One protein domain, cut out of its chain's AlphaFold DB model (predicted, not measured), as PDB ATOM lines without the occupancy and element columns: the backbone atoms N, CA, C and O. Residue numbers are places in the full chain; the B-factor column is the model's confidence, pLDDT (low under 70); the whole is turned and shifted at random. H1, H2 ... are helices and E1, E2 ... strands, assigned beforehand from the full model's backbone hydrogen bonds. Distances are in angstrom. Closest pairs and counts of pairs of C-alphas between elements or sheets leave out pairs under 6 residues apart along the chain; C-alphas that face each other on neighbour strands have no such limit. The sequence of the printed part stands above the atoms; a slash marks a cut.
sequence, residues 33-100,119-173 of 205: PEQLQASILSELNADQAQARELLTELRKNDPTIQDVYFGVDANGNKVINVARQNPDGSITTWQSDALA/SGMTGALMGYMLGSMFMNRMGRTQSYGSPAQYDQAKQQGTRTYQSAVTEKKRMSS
ATOM      1  N   PRO A  33     -30.181 -36.226  20.025       74.56
ATOM      2  CA  PRO A  33     -29.640 -35.105  20.800       74.56
ATOM      3  C   PRO A  33     -30.609 -34.595  21.882       74.56
ATOM      4  O   PRO A  33     -30.189 -34.228  22.979       74.56
ATOM      5  N   GLU A  34     -31.910 -34.652  21.594       78.88
ATOM      6  CA  GLU A  34     -33.001 -34.288  22.500       78.88
ATOM      7  C   GLU A  34     -33.124 -35.260  23.684       78.88
ATOM      8  O   GLU A  34     -33.234 -34.830  24.832       78.88
ATOM      9  N   GLN A  35     -33.041 -36.572  23.436       76.00
ATOM     10  CA  GLN A  35     -33.050 -37.592  24.489       76.00
ATOM     11  C   GLN A  35     -31.799 -37.501  25.377       76.00
ATOM     12  O   GLN A  35     -31.890 -37.648  26.598       76.00
ATOM     13  N   LEU A  36     -30.637 -37.197  24.790       75.31
ATOM     14  CA  LEU A  36     -29.401 -36.976  25.538       75.31
ATOM     15  C   LEU A  36     -29.538 -35.753  26.454       75.31
ATOM     16  O   LEU A  36     -29.236 -35.841  27.646       75.31
ATOM     17  N   GLN A  37     -30.043 -34.635  25.930       81.69
ATOM     18  CA  GLN A  37     -30.267 -33.423  26.714       81.69
ATOM     19  C   GLN A  37     -31.288 -33.646  27.837       81.69
ATOM     20  O   GLN A  37     -31.039 -33.233  28.971       81.69
ATOM     21  N   ALA A  38     -32.389 -34.352  27.562       80.06
ATOM     22  CA  ALA A  38     -33.376 -34.715  28.575       80.06
ATOM     23  C   ALA A  38     -32.760 -35.570  29.696       80.06
ATOM     24  O   ALA A  38     -33.020 -35.321  30.872       80.06
ATOM     25  N   SER A  39     -31.890 -36.527  29.351       74.50
ATOM     26  CA  SER A  39     -31.209 -37.371  30.340       74.50
ATOM     27  C   SER A  39     -30.248 -36.583  31.241       74.50
ATOM     28  O   SER A  39     -30.215 -36.815  32.448       74.50
ATOM     29  N   ILE A  40     -29.518 -35.609  30.682       81.94
ATOM     30  CA  ILE A  40     -28.616 -34.728  31.440       81.94
ATOM     31  C   ILE A  40     -29.424 -33.852  32.399       81.94
ATOM     32  O   ILE A  40     -29.101 -33.768  33.581       81.94
ATOM     33  N   LEU A  41     -30.499 -33.226  31.909       82.38
ATOM     34  CA  LEU A  41     -31.368 -32.389  32.738       82.38
ATOM     35  C   LEU A  41     -32.034 -33.195  33.856       82.38
ATOM     36  O   LEU A  41     -32.122 -32.714  34.982       82.38
ATOM     37  N   SER A  42     -32.470 -34.422  33.568       81.44
ATOM     38  CA  SER A  42     -33.050 -35.312  34.575       81.44
ATOM     39  C   SER A  42     -32.055 -35.644  35.687       81.44
ATOM     40  O   SER A  42     -32.435 -35.602  36.855       81.44
ATOM     41  N   GLU A  43     -30.798 -35.948  35.351       80.06
ATOM     42  CA  GLU A  43     -29.756 -36.243  36.346       80.06
ATOM     43  C   GLU A  43     -29.429 -35.010  37.197       80.06
ATOM     44  O   GLU A  43     -29.448 -35.086  38.422       80.06
ATOM     45  N   LEU A  44     -29.244 -33.845  36.568       85.56
ATOM     46  CA  LEU A  44     -28.978 -32.598  37.291       85.56
ATOM     47  C   LEU A  44     -30.133 -32.199  38.222       85.56
ATOM     48  O   LEU A  44     -29.890 -31.716  39.328       85.56
ATOM     49  N   ASN A  45     -31.383 -32.411  37.802       84.81
ATOM     50  CA  ASN A  45     -32.557 -32.133  38.628       84.81
ATOM     51  C   ASN A  45     -32.675 -33.109  39.806       84.81
ATOM     52  O   ASN A  45     -32.990 -32.677  40.917       84.81
ATOM     53  N   ALA A  46     -32.410 -34.399  39.580       84.50
ATOM     54  CA  ALA A  46     -32.393 -35.405  40.641       84.50
ATOM     55  C   ALA A  46     -31.323 -35.073  41.690       84.50
ATOM     56  O   ALA A  46     -31.608 -35.051  42.886       84.50
ATOM     57  N   ASP A  47     -30.130 -34.694  41.237       86.06
ATOM     58  CA  ASP A  47     -29.039 -34.273  42.110       86.06
ATOM     59  C   ASP A  47     -29.377 -32.996  42.874       86.06
ATOM     60  O   ASP A  47     -29.120 -32.886  44.070       86.06
ATOM     61  N   GLN A  48     -30.014 -32.021  42.227       87.25
ATOM     62  CA  GLN A  48     -30.443 -30.815  42.922       87.25
ATOM     63  C   GLN A  48     -31.490 -31.119  44.007       87.25
ATOM     64  O   GLN A  48     -31.448 -30.510  45.077       87.25
ATOM     65  N   ALA A  49     -32.415 -32.050  43.756       84.38
ATOM     66  CA  ALA A  49     -33.383 -32.491  44.756       84.38
ATOM     67  C   ALA A  49     -32.684 -33.185  45.935       84.38
ATOM     68  O   ALA A  49     -32.904 -32.799  47.084       84.38
ATOM     69  N   GLN A  50     -31.765 -34.110  45.647       84.50
ATOM     70  CA  GLN A  50     -30.988 -34.819  46.662       84.50
ATOM     71  C   GLN A  50     -30.142 -33.861  47.515       84.50
ATOM     72  O   GLN A  50     -30.091 -33.995  48.736       84.50
ATOM     73  N   ALA A  51     -29.514 -32.850  46.908       86.06
ATOM     74  CA  ALA A  51     -28.737 -31.846  47.634       86.06
ATOM     75  C   ALA A  51     -29.606 -31.023  48.605       86.06
ATOM     76  O   ALA A  51     -29.179 -30.735  49.722       86.06
ATOM     77  N   ARG A  52     -30.839 -30.671  48.212       87.88
ATOM     78  CA  ARG A  52     -31.789 -29.947  49.081       87.88
ATOM     79  C   ARG A  52     -32.259 -30.799  50.256       87.88
ATOM     80  O   ARG A  52     -32.404 -30.282  51.366       87.88
ATOM     81  N   GLU A  53     -32.492 -32.084  50.018       84.06
ATOM     82  CA  GLU A  53     -32.849 -33.031  51.070       84.06
ATOM     83  C   GLU A  53     -31.690 -33.187  52.062       84.06
ATOM     84  O   GLU A  53     -31.882 -32.988  53.262       84.06
ATOM     85  N   LEU A  54     -30.463 -33.389  51.557       83.44
ATOM     86  CA  LEU A  54     -29.236 -33.456  52.364       83.44
ATOM     87  C   LEU A  54     -29.026 -32.196  53.188       83.44
ATOM     88  O   LEU A  54     -28.760 -32.290  54.382       83.44
ATOM     89  N   LEU A  55     -29.197 -31.016  52.592       88.00
ATOM     90  CA  LEU A  55     -29.112 -29.757  53.322       88.00
ATOM     91  C   LEU A  55     -30.140 -29.700  54.456       88.00
ATOM     92  O   LEU A  55     -29.814 -29.283  55.565       88.00
ATOM     93  N   THR A  56     -31.375 -30.127  54.195       86.00
ATOM     94  CA  THR A  56     -32.448 -30.115  55.196       86.00
ATOM     95  C   THR A  56     -32.126 -31.049  56.359       86.00
ATOM     96  O   THR A  56     -32.291 -30.661  57.513       86.00
ATOM     97  N   GLU A  57     -31.637 -32.256  56.087       81.06
ATOM     98  CA  GLU A  57     -31.249 -33.205  57.133       81.06
ATOM     99  C   GLU A  57     -30.011 -32.772  57.908       81.06
ATOM    100  O   GLU A  57     -29.995 -32.815  59.138       81.06
ATOM    101  N   LEU A  58     -28.984 -32.300  57.207       82.38
ATOM    102  CA  LEU A  58     -27.766 -31.811  57.831       82.38
ATOM    103  C   LEU A  58     -28.054 -30.606  58.728       82.38
ATOM    104  O   LEU A  58     -27.549 -30.561  59.845       82.38
ATOM    105  N   ARG A  59     -28.949 -29.698  58.319       87.25
ATOM    106  CA  ARG A  59     -29.368 -28.554  59.146       87.25
ATOM    107  C   ARG A  59     -30.180 -28.930  60.382       87.25
ATOM    108  O   ARG A  59     -30.164 -28.162  61.340       87.25
ATOM    109  N   LYS A  60     -30.863 -30.083  60.395       84.88
ATOM    110  CA  LYS A  60     -31.513 -30.594  61.621       84.88
ATOM    111  C   LYS A  60     -30.480 -30.929  62.698       84.88
ATOM    112  O   LYS A  60     -30.762 -30.738  63.875       84.88
ATOM    113  N   ASN A  61     -29.306 -31.412  62.291       83.00
ATOM    114  CA  ASN A  61     -28.228 -31.806  63.199       83.00
ATOM    115  C   ASN A  61     -27.245 -30.659  63.480       83.00
ATOM    116  O   ASN A  61     -26.756 -30.529  64.599       83.00
ATOM    117  N   ASP A  62     -26.963 -29.824  62.480       84.38
ATOM    118  CA  ASP A  62     -26.071 -28.674  62.585       84.38
ATOM    119  C   ASP A  62     -26.629 -27.467  61.799       84.38
ATOM    120  O   ASP A  62     -26.470 -27.384  60.575       84.38
ATOM    121  N   PRO A  63     -27.252 -26.483  62.476       88.62
ATOM    122  CA  PRO A  63     -27.877 -25.338  61.815       88.62
ATOM    123  C   PRO A  63     -26.872 -24.376  61.166       88.62
ATOM    124  O   PRO A  63     -27.292 -23.489  60.423       88.62
ATOM    125  N   THR A  64     -25.569 -24.533  61.430       90.00
ATOM    126  CA  THR A  64     -24.508 -23.700  60.835       90.00
ATOM    127  C   THR A  64     -24.123 -24.144  59.421       90.00
ATOM    128  O   THR A  64     -23.395 -23.435  58.720       90.00
ATOM    129  N   ILE A  65     -24.630 -25.298  58.976       90.38
ATOM    130  CA  ILE A  65     -24.524 -25.741  57.587       90.38
ATOM    131  C   ILE A  65     -25.401 -24.838  56.722       90.38
ATOM    132  O   ILE A  65     -26.611 -24.717  56.927       90.38
ATOM    133  N   GLN A  66     -24.765 -24.182  55.759       91.06
ATOM    134  CA  GLN A  66     -25.387 -23.161  54.931       91.06
ATOM    135  C   GLN A  66     -25.847 -23.734  53.590       91.06
ATOM    136  O   GLN A  66     -26.871 -23.304  53.059       91.06
ATOM    137  N   ASP A  67     -25.103 -24.704  53.050       92.88
ATOM    138  CA  ASP A  67     -25.298 -25.163  51.679       92.88
ATOM    139  C   ASP A  67     -24.715 -26.562  51.428       92.88
ATOM    140  O   ASP A  67     -23.793 -27.007  52.116       92.88
ATOM    141  N   VAL A  68     -25.265 -27.248  50.424       91.06
ATOM    142  CA  VAL A  68     -24.817 -28.562  49.947       91.06
ATOM    143  C   VAL A  68     -24.923 -28.584  48.427       91.06
ATOM    144  O   VAL A  68     -25.972 -28.255  47.872       91.06
ATOM    145  N   TYR A  69     -23.860 -28.992  47.734       91.12
ATOM    146  CA  TYR A  69     -23.869 -29.106  46.274       91.12
ATOM    147  C   TYR A  69     -22.988 -30.246  45.762       91.12
ATOM    148  O   TYR A  69     -22.012 -30.646  46.397       91.12
ATOM    149  N   PHE A  70     -23.318 -30.752  44.576       90.31
ATOM    150  CA  PHE A  70     -22.510 -31.756  43.889       90.31
ATOM    151  C   PHE A  70     -21.378 -31.105  43.091       90.31
ATOM    152  O   PHE A  70     -21.561 -30.075  42.443       90.31
ATOM    153  N   GLY A  71     -20.200 -31.715  43.159       89.31
ATOM    154  CA  GLY A  71     -19.002 -31.310  42.433       89.31
ATOM    155  C   GLY A  71     -18.288 -32.508  41.819       89.31
ATOM    156  O   GLY A  71     -18.813 -33.623  41.793       89.31
ATOM    157  N   VAL A  72     -17.064 -32.268  41.357       85.25
ATOM    158  CA  VAL A  72     -16.177 -33.298  40.807       85.25
ATOM    159  C   VAL A  72     -14.844 -33.240  41.549       85.25
ATOM    160  O   VAL A  72     -14.344 -32.145  41.811       85.25
ATOM    161  N   ASP A  73     -14.283 -34.391  41.921       84.44
ATOM    162  CA  ASP A  73     -12.932 -34.470  42.479       84.44
ATOM    163  C   ASP A  73     -11.846 -34.324  41.391       84.44
ATOM    164  O   ASP A  73     -12.123 -34.158  40.203       84.44
ATOM    165  N   ALA A  74     -10.575 -34.407  41.792       79.25
ATOM    166  CA  ALA A  74      -9.450 -34.352  40.857       79.25
ATOM    167  C   ALA A  74      -9.395 -35.540  39.871       79.25
ATOM    168  O   ALA A  74      -8.663 -35.473  38.888       79.25
ATOM    169  N   ASN A  75     -10.147 -36.613  40.130       80.00
ATOM    170  CA  ASN A  75     -10.189 -37.834  39.331       80.00
ATOM    171  C   ASN A  75     -11.410 -37.892  38.399       80.00
ATOM    172  O   ASN A  75     -11.574 -38.876  37.682       80.00
ATOM    173  N   GLY A  76     -12.282 -36.879  38.406       76.88
ATOM    174  CA  GLY A  76     -13.518 -36.907  37.624       76.88
ATOM    175  C   GLY A  76     -14.705 -37.570  38.337       76.88
ATOM    176  O   GLY A  76     -15.766 -37.727  37.733       76.88
ATOM    177  N   ASN A  77     -14.568 -37.954  39.609       82.62
ATOM    178  CA  ASN A  77     -15.632 -38.593  40.376       82.62
ATOM    179  C   ASN A  77     -16.594 -37.560  40.961       82.62
ATOM    180  O   ASN A  77     -16.185 -36.505  41.446       82.62
ATOM    181  N   LYS A  78     -17.882 -37.906  40.977       83.44
ATOM    182  CA  LYS A  78     -18.924 -37.125  41.647       83.44
ATOM    183  C   LYS A  78     -18.647 -37.071  43.149       83.44
ATOM    184  O   LYS A  78     -18.415 -38.096  43.782       83.44
ATOM    185  N   VAL A  79     -18.728 -35.876  43.721       85.88
ATOM    186  CA  VAL A  79     -18.539 -35.638  45.158       85.88
ATOM    187  C   VAL A  79     -19.604 -34.708  45.709       85.88
ATOM    188  O   VAL A  79     -20.207 -33.940  44.959       85.88
ATOM    189  N   ILE A  80     -19.821 -34.765  47.021       89.19
ATOM    190  CA  ILE A  80     -20.697 -33.832  47.730       89.19
ATOM    191  C   ILE A  80     -19.833 -32.832  48.480       89.19
ATOM    192  O   ILE A  80     -18.940 -33.208  49.234       89.19
ATOM    193  N   ASN A  81     -20.126 -31.555  48.274       89.81
ATOM    194  CA  ASN A  81     -19.528 -30.451  48.997       89.81
ATOM    195  C   ASN A  81     -20.551 -29.923  49.998       89.81
ATOM    196  O   ASN A  81     -21.658 -29.546  49.613       89.81
ATOM    197  N   VAL A  82     -20.182 -29.906  51.274       91.12
ATOM    198  CA  VAL A  82     -21.000 -29.370  52.369       91.12
ATOM    199  C   VAL A  82     -20.326 -28.112  52.884       91.12
ATOM    200  O   VAL A  82     -19.181 -28.186  53.326       91.12
ATOM    201  N   ALA A  83     -21.021 -26.978  52.849       92.56
ATOM    202  CA  ALA A  83     -20.503 -25.695  53.301       92.56
ATOM    203  C   ALA A  83     -21.125 -25.288  54.640       92.56
ATOM    204  O   ALA A  83     -22.346 -25.283  54.810       92.56
ATOM    205  N   ARG A  84     -20.276 -24.899  55.589       92.62
ATOM    206  CA  ARG A  84     -20.656 -24.369  56.900       92.62
ATOM    207  C   ARG A  84     -20.118 -22.969  57.068       92.62
ATOM    208  O   ARG A  84     -18.953 -22.708  56.772       92.62
ATOM    209  N   GLN A  85     -20.953 -22.111  57.630       90.38
ATOM    210  CA  GLN A  85     -20.534 -20.798  58.073       90.38
ATOM    211  C   GLN A  85     -19.951 -20.890  59.484       90.38
ATOM    212  O   GLN A  85     -20.602 -21.361  60.419       90.38
ATOM    213  N   ASN A  86     -18.711 -20.441  59.631       89.56
ATOM    214  CA  ASN A  86     -18.041 -20.334  60.915       89.56
ATOM    215  C   ASN A  86     -18.472 -19.051  61.651       89.56
ATOM    216  O   ASN A  86     -18.965 -18.109  61.023       89.56
ATOM    217  N   PRO A  87     -18.257 -18.970  62.978       87.69
ATOM    218  CA  PRO A  87     -18.610 -17.786  63.766       87.69
ATOM    219  C   PRO A  87     -17.907 -16.494  63.322       87.69
ATOM    220  O   PRO A  87     -18.433 -15.408  63.541       87.69
ATOM    221  N   ASP A  88     -16.735 -16.605  62.693       88.38
ATOM    222  CA  ASP A  88     -15.963 -15.485  62.142       88.38
ATOM    223  C   ASP A  88     -16.470 -15.009  60.765       88.38
ATOM    224  O   ASP A  88     -15.902 -14.092  60.175       88.38
ATOM    225  N   GLY A  89     -17.539 -15.621  60.240       84.56
ATOM    226  CA  GLY A  89     -18.101 -15.324  58.924       84.56
ATOM    227  C   GLY A  89     -17.382 -16.009  57.759       84.56
ATOM    228  O   GLY A  89     -17.844 -15.879  56.623       84.56
ATOM    229  N   SER A  90     -16.305 -16.759  58.019       89.69
ATOM    230  CA  SER A  90     -15.659 -17.604  57.011       89.69
ATOM    231  C   SER A  90     -16.536 -18.810  56.665       89.69
ATOM    232  O   SER A  90     -17.403 -19.220  57.442       89.69
ATOM    233  N   ILE A  91     -16.322 -19.386  55.484       90.38
ATOM    234  CA  ILE A  91     -17.047 -20.580  55.042       90.38
ATOM    235  C   ILE A  91     -16.061 -21.723  54.896       90.38
ATOM    236  O   ILE A  91     -15.119 -21.649  54.113       90.38
ATOM    237  N   THR A  92     -16.285 -22.804  55.635       90.44
ATOM    238  CA  THR A  92     -15.528 -24.045  55.477       90.44
ATOM    239  C   THR A  92     -16.361 -25.048  54.704       90.44
ATOM    240  O   THR A  92     -17.520 -25.285  55.030       90.44
ATOM    241  N   THR A  93     -15.766 -25.622  53.668       89.25
ATOM    242  CA  THR A  93     -16.374 -26.654  52.838       89.25
ATOM    243  C   THR A  93     -15.645 -27.972  53.038       89.25
ATOM    244  O   THR A  93     -14.412 -28.014  53.006       89.25
ATOM    245  N   TRP A  94     -16.408 -29.046  53.223       85.81
ATOM    246  CA  TRP A  94     -15.892 -30.411  53.217       85.81
ATOM    247  C   TRP A  94     -16.380 -31.137  51.988       85.81
ATOM    248  O   TRP A  94     -17.564 -31.101  51.655       85.81
ATOM    249  N   GLN A  95     -15.445 -31.834  51.364       83.94
ATOM    250  CA  GLN A  95     -15.734 -32.772  50.306       83.94
ATOM    251  C   GLN A  95     -15.883 -34.165  50.914       83.94
ATOM    252  O   GLN A  95     -14.959 -34.666  51.556       83.94
ATOM    253  N   SER A  96     -17.030 -34.795  50.696       75.62
ATOM    254  CA  SER A  96     -17.182 -36.235  50.867       75.62
ATOM    255  C   SER A  96     -17.322 -36.875  49.499       75.62
ATOM    256  O   SER A  96     -17.953 -36.302  48.604       75.62
ATOM    257  N   ASP A  97     -16.827 -38.096  49.358       70.69
ATOM    258  CA  ASP A  97     -17.178 -38.906  48.202       70.69
ATOM    259  C   ASP A  97     -18.705 -39.006  48.150       70.69
ATOM    260  O   ASP A  97     -19.355 -39.390  49.128       70.69
ATOM    261  N   ALA A  98     -19.302 -38.593  47.028       60.38
ATOM    262  CA  ALA A  98     -20.664 -39.009  46.766       60.38
ATOM    263  C   ALA A  98     -20.507 -40.504  46.578       60.38
ATOM    264  O   ALA A  98     -19.801 -40.895  45.650       60.38
ATOM    265  N   LEU A  99     -21.029 -41.310  47.509       53.78
ATOM    266  CA  LEU A  99     -20.946 -42.761  47.403       53.78
ATOM    267  C   LEU A  99     -21.298 -43.114  45.970       53.78
ATOM    268  O   LEU A  99     -22.429 -42.885  45.535       53.78
ATOM    269  N   ALA A 100     -20.270 -43.549  45.232       43.47
ATOM    270  CA  ALA A 100     -20.411 -43.995  43.871       43.47
ATOM    271  C   ALA A 100     -21.527 -45.014  43.928       43.47
ATOM    272  O   ALA A 100     -21.397 -45.983  44.673       43.47
ATOM    273  N   SER A 119     -38.130 -41.944  47.303       42.81
ATOM    274  CA  SER A 119     -38.359 -41.809  48.750       42.81
ATOM    275  C   SER A 119     -37.821 -42.975  49.589       42.81
ATOM    276  O   SER A 119     -37.443 -42.767  50.737       42.81
ATOM    277  N   GLY A 120     -37.757 -44.196  49.044       40.34
ATOM    278  CA  GLY A 120     -37.292 -45.371  49.798       40.34
ATOM    279  C   GLY A 120     -35.770 -45.521  49.839       40.34
ATOM    280  O   GLY A 120     -35.209 -45.922  50.858       40.34
ATOM    281  N   MET A 121     -35.085 -45.168  48.747       43.16
ATOM    282  CA  MET A 121     -33.630 -45.322  48.639       43.16
ATOM    283  C   MET A 121     -32.869 -44.152  49.278       43.16
ATOM    284  O   MET A 121     -31.750 -44.333  49.762       43.16
ATOM    285  N   THR A 122     -33.490 -42.972  49.350       49.12
ATOM    286  CA  THR A 122     -32.860 -41.774  49.917       49.12
ATOM    287  C   THR A 122     -32.647 -41.896  51.425       49.12
ATOM    288  O   THR A 122     -31.555 -41.597  51.892       49.12
ATOM    289  N   GLY A 123     -33.584 -42.476  52.185       43.81
ATOM    290  CA  GLY A 123     -33.439 -42.612  53.644       43.81
ATOM    291  C   GLY A 123     -32.273 -43.509  54.097       43.81
ATOM    292  O   GLY A 123     -31.537 -43.161  55.020       43.81
ATOM    293  N   ALA A 124     -32.051 -44.649  53.434       47.34
ATOM    294  CA  ALA A 124     -30.946 -45.554  53.774       47.34
ATOM    295  C   ALA A 124     -29.584 -45.025  53.287       47.34
ATOM    296  O   ALA A 124     -28.575 -45.150  53.987       47.34
ATOM    297  N   LEU A 125     -29.556 -44.393  52.110       51.62
ATOM    298  CA  LEU A 125     -28.343 -43.808  51.544       51.62
ATOM    299  C   LEU A 125     -27.916 -42.540  52.303       51.62
ATOM    300  O   LEU A 125     -26.728 -42.355  52.560       51.62
ATOM    301  N   MET A 126     -28.871 -41.714  52.744       53.75
ATOM    302  CA  MET A 126     -28.607 -40.549  53.595       53.75
ATOM    303  C   MET A 126     -28.075 -40.945  54.967       53.75
ATOM    304  O   MET A 126     -27.102 -40.346  55.414       53.75
ATOM    305  N   GLY A 127     -28.623 -41.987  55.603       51.91
ATOM    306  CA  GLY A 127     -28.106 -42.486  56.882       51.91
ATOM    307  C   GLY A 127     -26.635 -42.913  56.803       51.91
ATOM    308  O   GLY A 127     -25.839 -42.597  57.690       51.91
ATOM    309  N   TYR A 128     -26.240 -43.561  55.702       54.91
ATOM    310  CA  TYR A 128     -24.851 -43.968  55.472       54.91
ATOM    311  C   TYR A 128     -23.950 -42.786  55.069       54.91
ATOM    312  O   TYR A 128     -22.801 -42.706  55.509       54.91
ATOM    313  N   MET A 129     -24.458 -41.820  54.290       54.22
ATOM    314  CA  MET A 129     -23.721 -40.588  53.980       54.22
ATOM    315  C   MET A 129     -23.496 -39.727  55.222       54.22
ATOM    316  O   MET A 129     -22.362 -39.326  55.450       54.22
ATOM    317  N   LEU A 130     -24.506 -39.506  56.068       55.84
ATOM    318  CA  LEU A 130     -24.328 -38.795  57.337       55.84
ATOM    319  C   LEU A 130     -23.338 -39.522  58.253       55.84
ATOM    320  O   LEU A 130     -22.450 -38.882  58.819       55.84
ATOM    321  N   GLY A 131     -23.453 -40.851  58.367       52.19
ATOM    322  CA  GLY A 131     -22.533 -41.662  59.165       52.19
ATOM    323  C   GLY A 131     -21.089 -41.570  58.667       52.19
ATOM    324  O   GLY A 131     -20.169 -41.362  59.455       52.19
ATOM    325  N   SER A 132     -20.885 -41.646  57.350       50.44
ATOM    326  CA  SER A 132     -19.557 -41.531  56.737       50.44
ATOM    327  C   SER A 132     -19.007 -40.098  56.734       50.44
ATOM    328  O   SER A 132     -17.813 -39.930  56.951       50.44
ATOM    329  N   MET A 133     -19.838 -39.061  56.587       52.69
ATOM    330  CA  MET A 133     -19.424 -37.654  56.685       52.69
ATOM    331  C   MET A 133     -18.969 -37.285  58.103       52.69
ATOM    332  O   MET A 133     -18.010 -36.530  58.260       52.69
ATOM    333  N   PHE A 134     -19.615 -37.834  59.137       54.31
ATOM    334  CA  PHE A 134     -19.211 -37.608  60.527       54.31
ATOM    335  C   PHE A 134     -17.983 -38.432  60.944       54.31
ATOM    336  O   PHE A 134     -17.166 -37.935  61.720       54.31
ATOM    337  N   MET A 135     -17.819 -39.660  60.434       49.34
ATOM    338  CA  MET A 135     -16.677 -40.520  60.790       49.34
ATOM    339  C   MET A 135     -15.424 -40.271  59.930       49.34
ATOM    340  O   MET A 135     -14.315 -40.317  60.456       49.34
ATOM    341  N   ASN A 136     -15.565 -39.925  58.644       44.94
ATOM    342  CA  ASN A 136     -14.451 -39.620  57.736       44.94
ATOM    343  C   ASN A 136     -14.213 -38.110  57.615       44.94
ATOM    344  O   ASN A 136     -14.174 -37.542  56.522       44.94
ATOM    345  N   ARG A 137     -13.957 -37.447  58.745       50.59
ATOM    346  CA  ARG A 137     -13.540 -36.032  58.818       50.59
ATOM    347  C   ARG A 137     -12.124 -35.768  58.242       50.59
ATOM    348  O   ARG A 137     -11.447 -34.842  58.672       50.59
ATOM    349  N   MET A 138     -11.668 -36.593  57.294       46.03
ATOM    350  CA  MET A 138     -10.413 -36.475  56.533       46.03
ATOM    351  C   MET A 138     -10.645 -36.109  55.054       46.03
ATOM    352  O   MET A 138      -9.722 -36.178  54.244       46.03
ATOM    353  N   GLY A 139     -11.861 -35.702  54.685       57.12
ATOM    354  CA  GLY A 139     -12.115 -35.081  53.386       57.12
ATOM    355  C   GLY A 139     -11.300 -33.795  53.203       57.12
ATOM    356  O   GLY A 139     -10.996 -33.085  54.170       57.12
ATOM    357  N   ARG A 140     -10.943 -33.478  51.951       67.19
ATOM    358  CA  ARG A 140     -10.278 -32.212  51.605       67.19
ATOM    359  C   ARG A 140     -11.135 -31.058  52.124       67.19
ATOM    360  O   ARG A 140     -12.253 -30.848  51.665       67.19
ATOM    361  N   THR A 141     -10.610 -30.354  53.120       79.06
ATOM    362  CA  THR A 141     -11.273 -29.201  53.722       79.06
ATOM    363  C   THR A 141     -10.754 -27.952  53.029       79.06
ATOM    364  O   THR A 141      -9.544 -27.733  52.975       79.06
ATOM    365  N   GLN A 142     -11.656 -27.141  52.488       84.19
ATOM    366  CA  GLN A 142     -11.328 -25.840  51.911       84.19
ATOM    367  C   GLN A 142     -11.984 -24.750  52.753       84.19
ATOM    368  O   GLN A 142     -13.142 -24.882  53.139       84.19
ATOM    369  N   SER A 143     -11.240 -23.692  53.067       86.62
ATOM    370  CA  SER A 143     -11.760 -22.544  53.810       86.62
ATOM    371  C   SER A 143     -11.732 -21.306  52.925       86.62
ATOM    372  O   SER A 143     -10.735 -21.040  52.252       86.62
ATOM    373  N   TYR A 144     -12.832 -20.564  52.928       90.69
ATOM    374  CA  TYR A 144     -13.021 -19.324  52.192       90.69
ATOM    375  C   TYR A 144     -13.155 -18.176  53.186       90.69
ATOM    376  O   TYR A 144     -13.957 -18.240  54.119       90.69
ATOM    377  N   GLY A 145     -12.383 -17.110  52.970       87.06
ATOM    378  CA  GLY A 145     -12.355 -15.959  53.873       87.06
ATOM    379  C   GLY A 145     -13.600 -15.078  53.786       87.06
ATOM    380  O   GLY A 145     -13.810 -14.237  54.654       87.06
ATOM    381  N   SER A 146     -14.427 -15.241  52.749       89.75
ATOM    382  CA  SER A 146     -15.682 -14.504  52.605       89.75
ATOM    383  C   SER A 146     -16.746 -15.281  51.816       89.75
ATOM    384  O   SER A 146     -16.401 -16.130  50.986       89.75
ATOM    385  N   PRO A 147     -18.039 -14.947  51.999       88.56
ATOM    386  CA  PRO A 147     -19.128 -15.523  51.208       88.56
ATOM    387  C   PRO A 147     -18.972 -15.315  49.697       88.56
ATOM    388  O   PRO A 147     -19.233 -16.224  48.921       88.56
ATOM    389  N   ALA A 148     -18.454 -14.160  49.267       90.75
ATOM    390  CA  ALA A 148     -18.247 -13.881  47.845       90.75
ATOM    391  C   ALA A 148     -17.211 -14.821  47.199       90.75
ATOM    392  O   ALA A 148     -17.385 -15.249  46.057       90.75
ATOM    393  N   GLN A 149     -16.141 -15.166  47.929       91.19
ATOM    394  CA  GLN A 149     -15.147 -16.142  47.463       91.19
ATOM    395  C   GLN A 149     -15.753 -17.542  47.360       91.19
ATOM    396  O   GLN A 149     -15.513 -18.248  46.379       91.19
ATOM    397  N   TYR A 150     -16.559 -17.921  48.352       92.50
ATOM    398  CA  TYR A 150     -17.292 -19.181  48.337       92.50
ATOM    399  C   TYR A 150     -18.246 -19.262  47.141       92.50
ATOM    400  O   TYR A 150     -18.200 -20.238  46.399       92.50
ATOM    401  N   ASP A 151     -19.049 -18.229  46.889       92.25
ATOM    402  CA  ASP A 151     -20.003 -18.219  45.776       92.25
ATOM    403  C   ASP A 151     -19.301 -18.369  44.424       92.25
ATOM    404  O   ASP A 151     -19.763 -19.112  43.553       92.25
ATOM    405  N   GLN A 152     -18.151 -17.714  44.248       93.00
ATOM    406  CA  GLN A 152     -17.336 -17.867  43.046       93.00
ATOM    407  C   GLN A 152     -16.812 -19.304  42.899       93.00
ATOM    408  O   GLN A 152     -16.917 -19.887  41.815       93.00
ATOM    409  N   ALA A 153     -16.290 -19.895  43.979       89.94
ATOM    410  CA  ALA A 153     -15.792 -21.269  43.982       89.94
ATOM    411  C   ALA A 153     -16.914 -22.291  43.728       89.94
ATOM    412  O   ALA A 153     -16.759 -23.198  42.907       89.94
ATOM    413  N   LYS A 154     -18.084 -22.101  44.345       92.31
ATOM    414  CA  LYS A 154     -19.287 -22.910  44.128       92.31
ATOM    415  C   LYS A 154     -19.741 -22.853  42.675       92.31
ATOM    416  O   LYS A 154     -20.036 -23.892  42.082       92.31
ATOM    417  N   GLN A 155     -19.794 -21.661  42.077       92.44
ATOM    418  CA  GLN A 155     -20.177 -21.507  40.673       92.44
ATOM    419  C   GLN A 155     -19.205 -22.234  39.741       92.44
ATOM    420  O   GLN A 155     -19.648 -22.893  38.802       92.44
ATOM    421  N   GLN A 156     -17.899 -22.151  40.006       90.56
ATOM    422  CA  GLN A 156     -16.896 -22.899  39.249       90.56
ATOM    423  C   GLN A 156     -17.101 -24.410  39.404       90.56
ATOM    424  O   GLN A 156     -17.254 -25.099  38.398       90.56
ATOM    425  N   GLY A 157     -17.217 -24.909  40.638       87.31
ATOM    426  CA  GLY A 157     -17.432 -26.333  40.910       87.31
ATOM    427  C   GLY A 157     -18.714 -26.882  40.277       87.31
ATOM    428  O   GLY A 157     -18.699 -27.956  39.681       87.31
ATOM    429  N   THR A 158     -19.804 -26.113  40.320       88.62
ATOM    430  CA  THR A 158     -21.090 -26.495  39.712       88.62
ATOM    431  C   THR A 158     -20.996 -26.554  38.186       88.62
ATOM    432  O   THR A 158     -21.545 -27.464  37.568       88.62
ATOM    433  N   ARG A 159     -20.280 -25.614  37.553       90.44
ATOM    434  CA  ARG A 159     -20.057 -25.635  36.098       90.44
ATOM    435  C   ARG A 159     -19.218 -26.838  35.684       90.44
ATOM    436  O   ARG A 159     -19.598 -27.532  34.745       90.44
ATOM    437  N   THR A 160     -18.134 -27.116  36.410       89.00
ATOM    438  CA  THR A 160     -17.292 -28.298  36.180       89.00
ATOM    439  C   THR A 160     -18.096 -29.589  36.329       89.00
ATOM    440  O   THR A 160     -17.959 -30.506  35.520       89.00
ATOM    441  N   TYR A 161     -18.996 -29.643  37.313       88.00
ATOM    442  CA  TYR A 161     -19.914 -30.762  37.486       88.00
ATOM    443  C   TYR A 161     -20.849 -30.950  36.293       88.00
ATOM    444  O   TYR A 161     -20.912 -32.035  35.722       88.00
ATOM    445  N   GLN A 162     -21.518 -29.886  35.849       88.25
ATOM    446  CA  GLN A 162     -22.411 -29.948  34.690       88.25
ATOM    447  C   GLN A 162     -21.681 -30.384  33.413       88.25
ATOM    448  O   GLN A 162     -22.221 -31.186  32.643       88.25
ATOM    449  N   SER A 163     -20.451 -29.903  33.192       86.75
ATOM    450  CA  SER A 163     -19.634 -30.364  32.066       86.75
ATOM    451  C   SER A 163     -19.278 -31.843  32.189       86.75
ATOM    452  O   SER A 163     -19.419 -32.563  31.204       86.75
ATOM    453  N   ALA A 164     -18.913 -32.318  33.383       85.19
ATOM    454  CA  ALA A 164     -18.563 -33.718  33.608       85.19
ATOM    455  C   ALA A 164     -19.762 -34.659  33.402       85.19
ATOM    456  O   ALA A 164     -19.629 -35.687  32.742       85.19
ATOM    457  N   VAL A 165     -20.956 -34.291  33.888       84.38
ATOM    458  CA  VAL A 165     -22.196 -35.055  33.644       84.38
ATOM    459  C   VAL A 165     -22.498 -35.115  32.145       84.38
ATOM    460  O   VAL A 165     -22.776 -36.185  31.599       84.38
ATOM    461  N   THR A 166     -22.385 -33.978  31.454       84.44
ATOM    462  CA  THR A 166     -22.612 -33.893  30.005       84.44
ATOM    463  C   THR A 166     -21.628 -34.765  29.227       84.44
ATOM    464  O   THR A 166     -22.030 -35.509  28.331       84.44
ATOM    465  N   GLU A 167     -20.342 -34.696  29.564       83.38
ATOM    466  CA  GLU A 167     -19.283 -35.473  28.924       83.38
ATOM    467  C   GLU A 167     -19.454 -36.972  29.175       83.38
ATOM    468  O   GLU A 167     -19.460 -37.748  28.220       83.38
ATOM    469  N   LYS A 168     -19.717 -37.381  30.422       79.94
ATOM    470  CA  LYS A 168     -19.984 -38.779  30.783       79.94
ATOM    471  C   LYS A 168     -21.152 -39.353  29.980       79.94
ATOM    472  O   LYS A 168     -21.040 -40.447  29.421       79.94
ATOM    473  N   LYS A 169     -22.261 -38.611  29.860       78.38
ATOM    474  CA  LYS A 169     -23.421 -39.040  29.061       78.38
ATOM    475  C   LYS A 169     -23.088 -39.129  27.576       78.38
ATOM    476  O   LYS A 169     -23.408 -40.142  26.951       78.38
ATOM    477  N   ARG A 170     -22.374 -38.143  27.024       75.31
ATOM    478  CA  ARG A 170     -21.893 -38.183  25.633       75.31
ATOM    479  C   ARG A 170     -21.028 -39.417  25.389       75.31
ATOM    480  O   ARG A 170     -21.357 -40.211  24.511       75.31
ATOM    481  N   MET A 171     -19.996 -39.647  26.195       69.81
ATOM    482  CA  MET A 171     -19.109 -40.807  26.052       69.81
ATOM    483  C   MET A 171     -19.866 -42.136  26.153       69.81
ATOM    484  O   MET A 171     -19.623 -43.032  25.345       69.81
ATOM    485  N   SER A 172     -20.826 -42.252  27.076       66.44
ATOM    486  CA  SER A 172     -21.652 -43.460  27.195       66.44
ATOM    487  C   SER A 172     -22.498 -43.724  25.944       66.44
ATOM    488  O   SER A 172     -22.606 -44.870  25.521       66.44
ATOM    489  N   SER A 173     -23.013 -42.672  25.297       62.91
ATOM    490  CA  SER A 173     -23.824 -42.798  24.080       62.91
ATOM    491  C   SER A 173     -23.004 -43.202  22.844       62.91
ATOM    492  O   SER A 173     -23.456 -44.027  22.048       62.91
TER     493      SER A 173
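This is residues 33 to 100 and 119 to 173 of the 205 residues of an uncharacterized protein of Alcaligenaceae bacterium SJ-26 (UniProt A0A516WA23). Two long helices, H1 and H3, meet near one end as a V, and a strongly twisted sheet of four strands sits between their spreading arms. H3 runs along one face of the sheet, while H1 passes by edge strand E1 on the opposite face, where the shorter H2 crosses over E3 with its last part. The printed part has 123 residues with three named helices and four named strands, in the order H1 E1 E2 E3 H2 E4 H3; the sheet order is E1 - E2 - E3 - E4, all antiparallel, and the class is mixed, helices and strands. The whole is compact, with a radius of gyration of the C-alphas of 15.0 A and spans of 48 by 34 by 22 A.

H1, residues 33 to 61, begins at C-alpha 33 at (-29.640, -35.105, 20.800) and is 42.6 A long. E1, residues 65 to 72, measures 20.2 A, E2, residues 78 to 85, 23.2 A, and E3, residues 91 to 97, 19.6 A. H2, residues 119 to 135, measures 24.8 A from C-alpha 119 at (-38.359, -41.809, 48.750). E4 is residues 141 to 144, 10.1 A. H3, residues 147 to 173, is 38.8 A long and ends at C-alpha 173 at (-23.824, -42.798, 24.080).

E1, E2 and E3 form a meander, each strand the antiparallel neighbour of the one before, with hairpins E1 and E2, and E2 and E3. N 69 and O 81 are 2.9 A apart, and N 84 and O 92 2.8 A, within hydrogen-bond range. E4 is antiparallel to E3, with N 93 and O 142 at 2.8 A. H3 is on the sheet at a height of 8.2 A, along the strands at 12 degrees to E2 on the local plane; its closest C-alphas to E1 are Tyr 161 and Gly 71, 5.1 A. H1 is on the opposite face, slantwise to E1 at 34 degrees on the local plane; the closest C-alphas are Leu 55 and Val 68, 5.6 A. Its height over the sheet, 4.0 A, is only just above the sheet's level. H1 touches H3 with residues 36 to 44 alone, at a steep tilt of 41 degrees, opposite ways; the C-alphas of Ile 40 and Thr 166 come closest, 6.2 A. H2 is on the same face as H1, and the two only just touch, with 3 pairs of C-alphas within 8 A, the closest Leu 54 and Met 126, 7.2 A. H2 and H3 are apart. Every O i to N i+4 pair is within hydrogen-bond range in H3, against 24 of 25 in H1 and 11 of 13 in H2.

The C-alphas of Pro 33 and Asp 88, the two farthest apart, are 47.8 A apart. Residues 101 to 118 are not printed, and C-alphas 100 and 119 are 18.7 A apart across this cut. The links that are printed whole are tight. The model's pLDDT is under 70 at residues 98 to 100, 119 to 140 and 171 to 173.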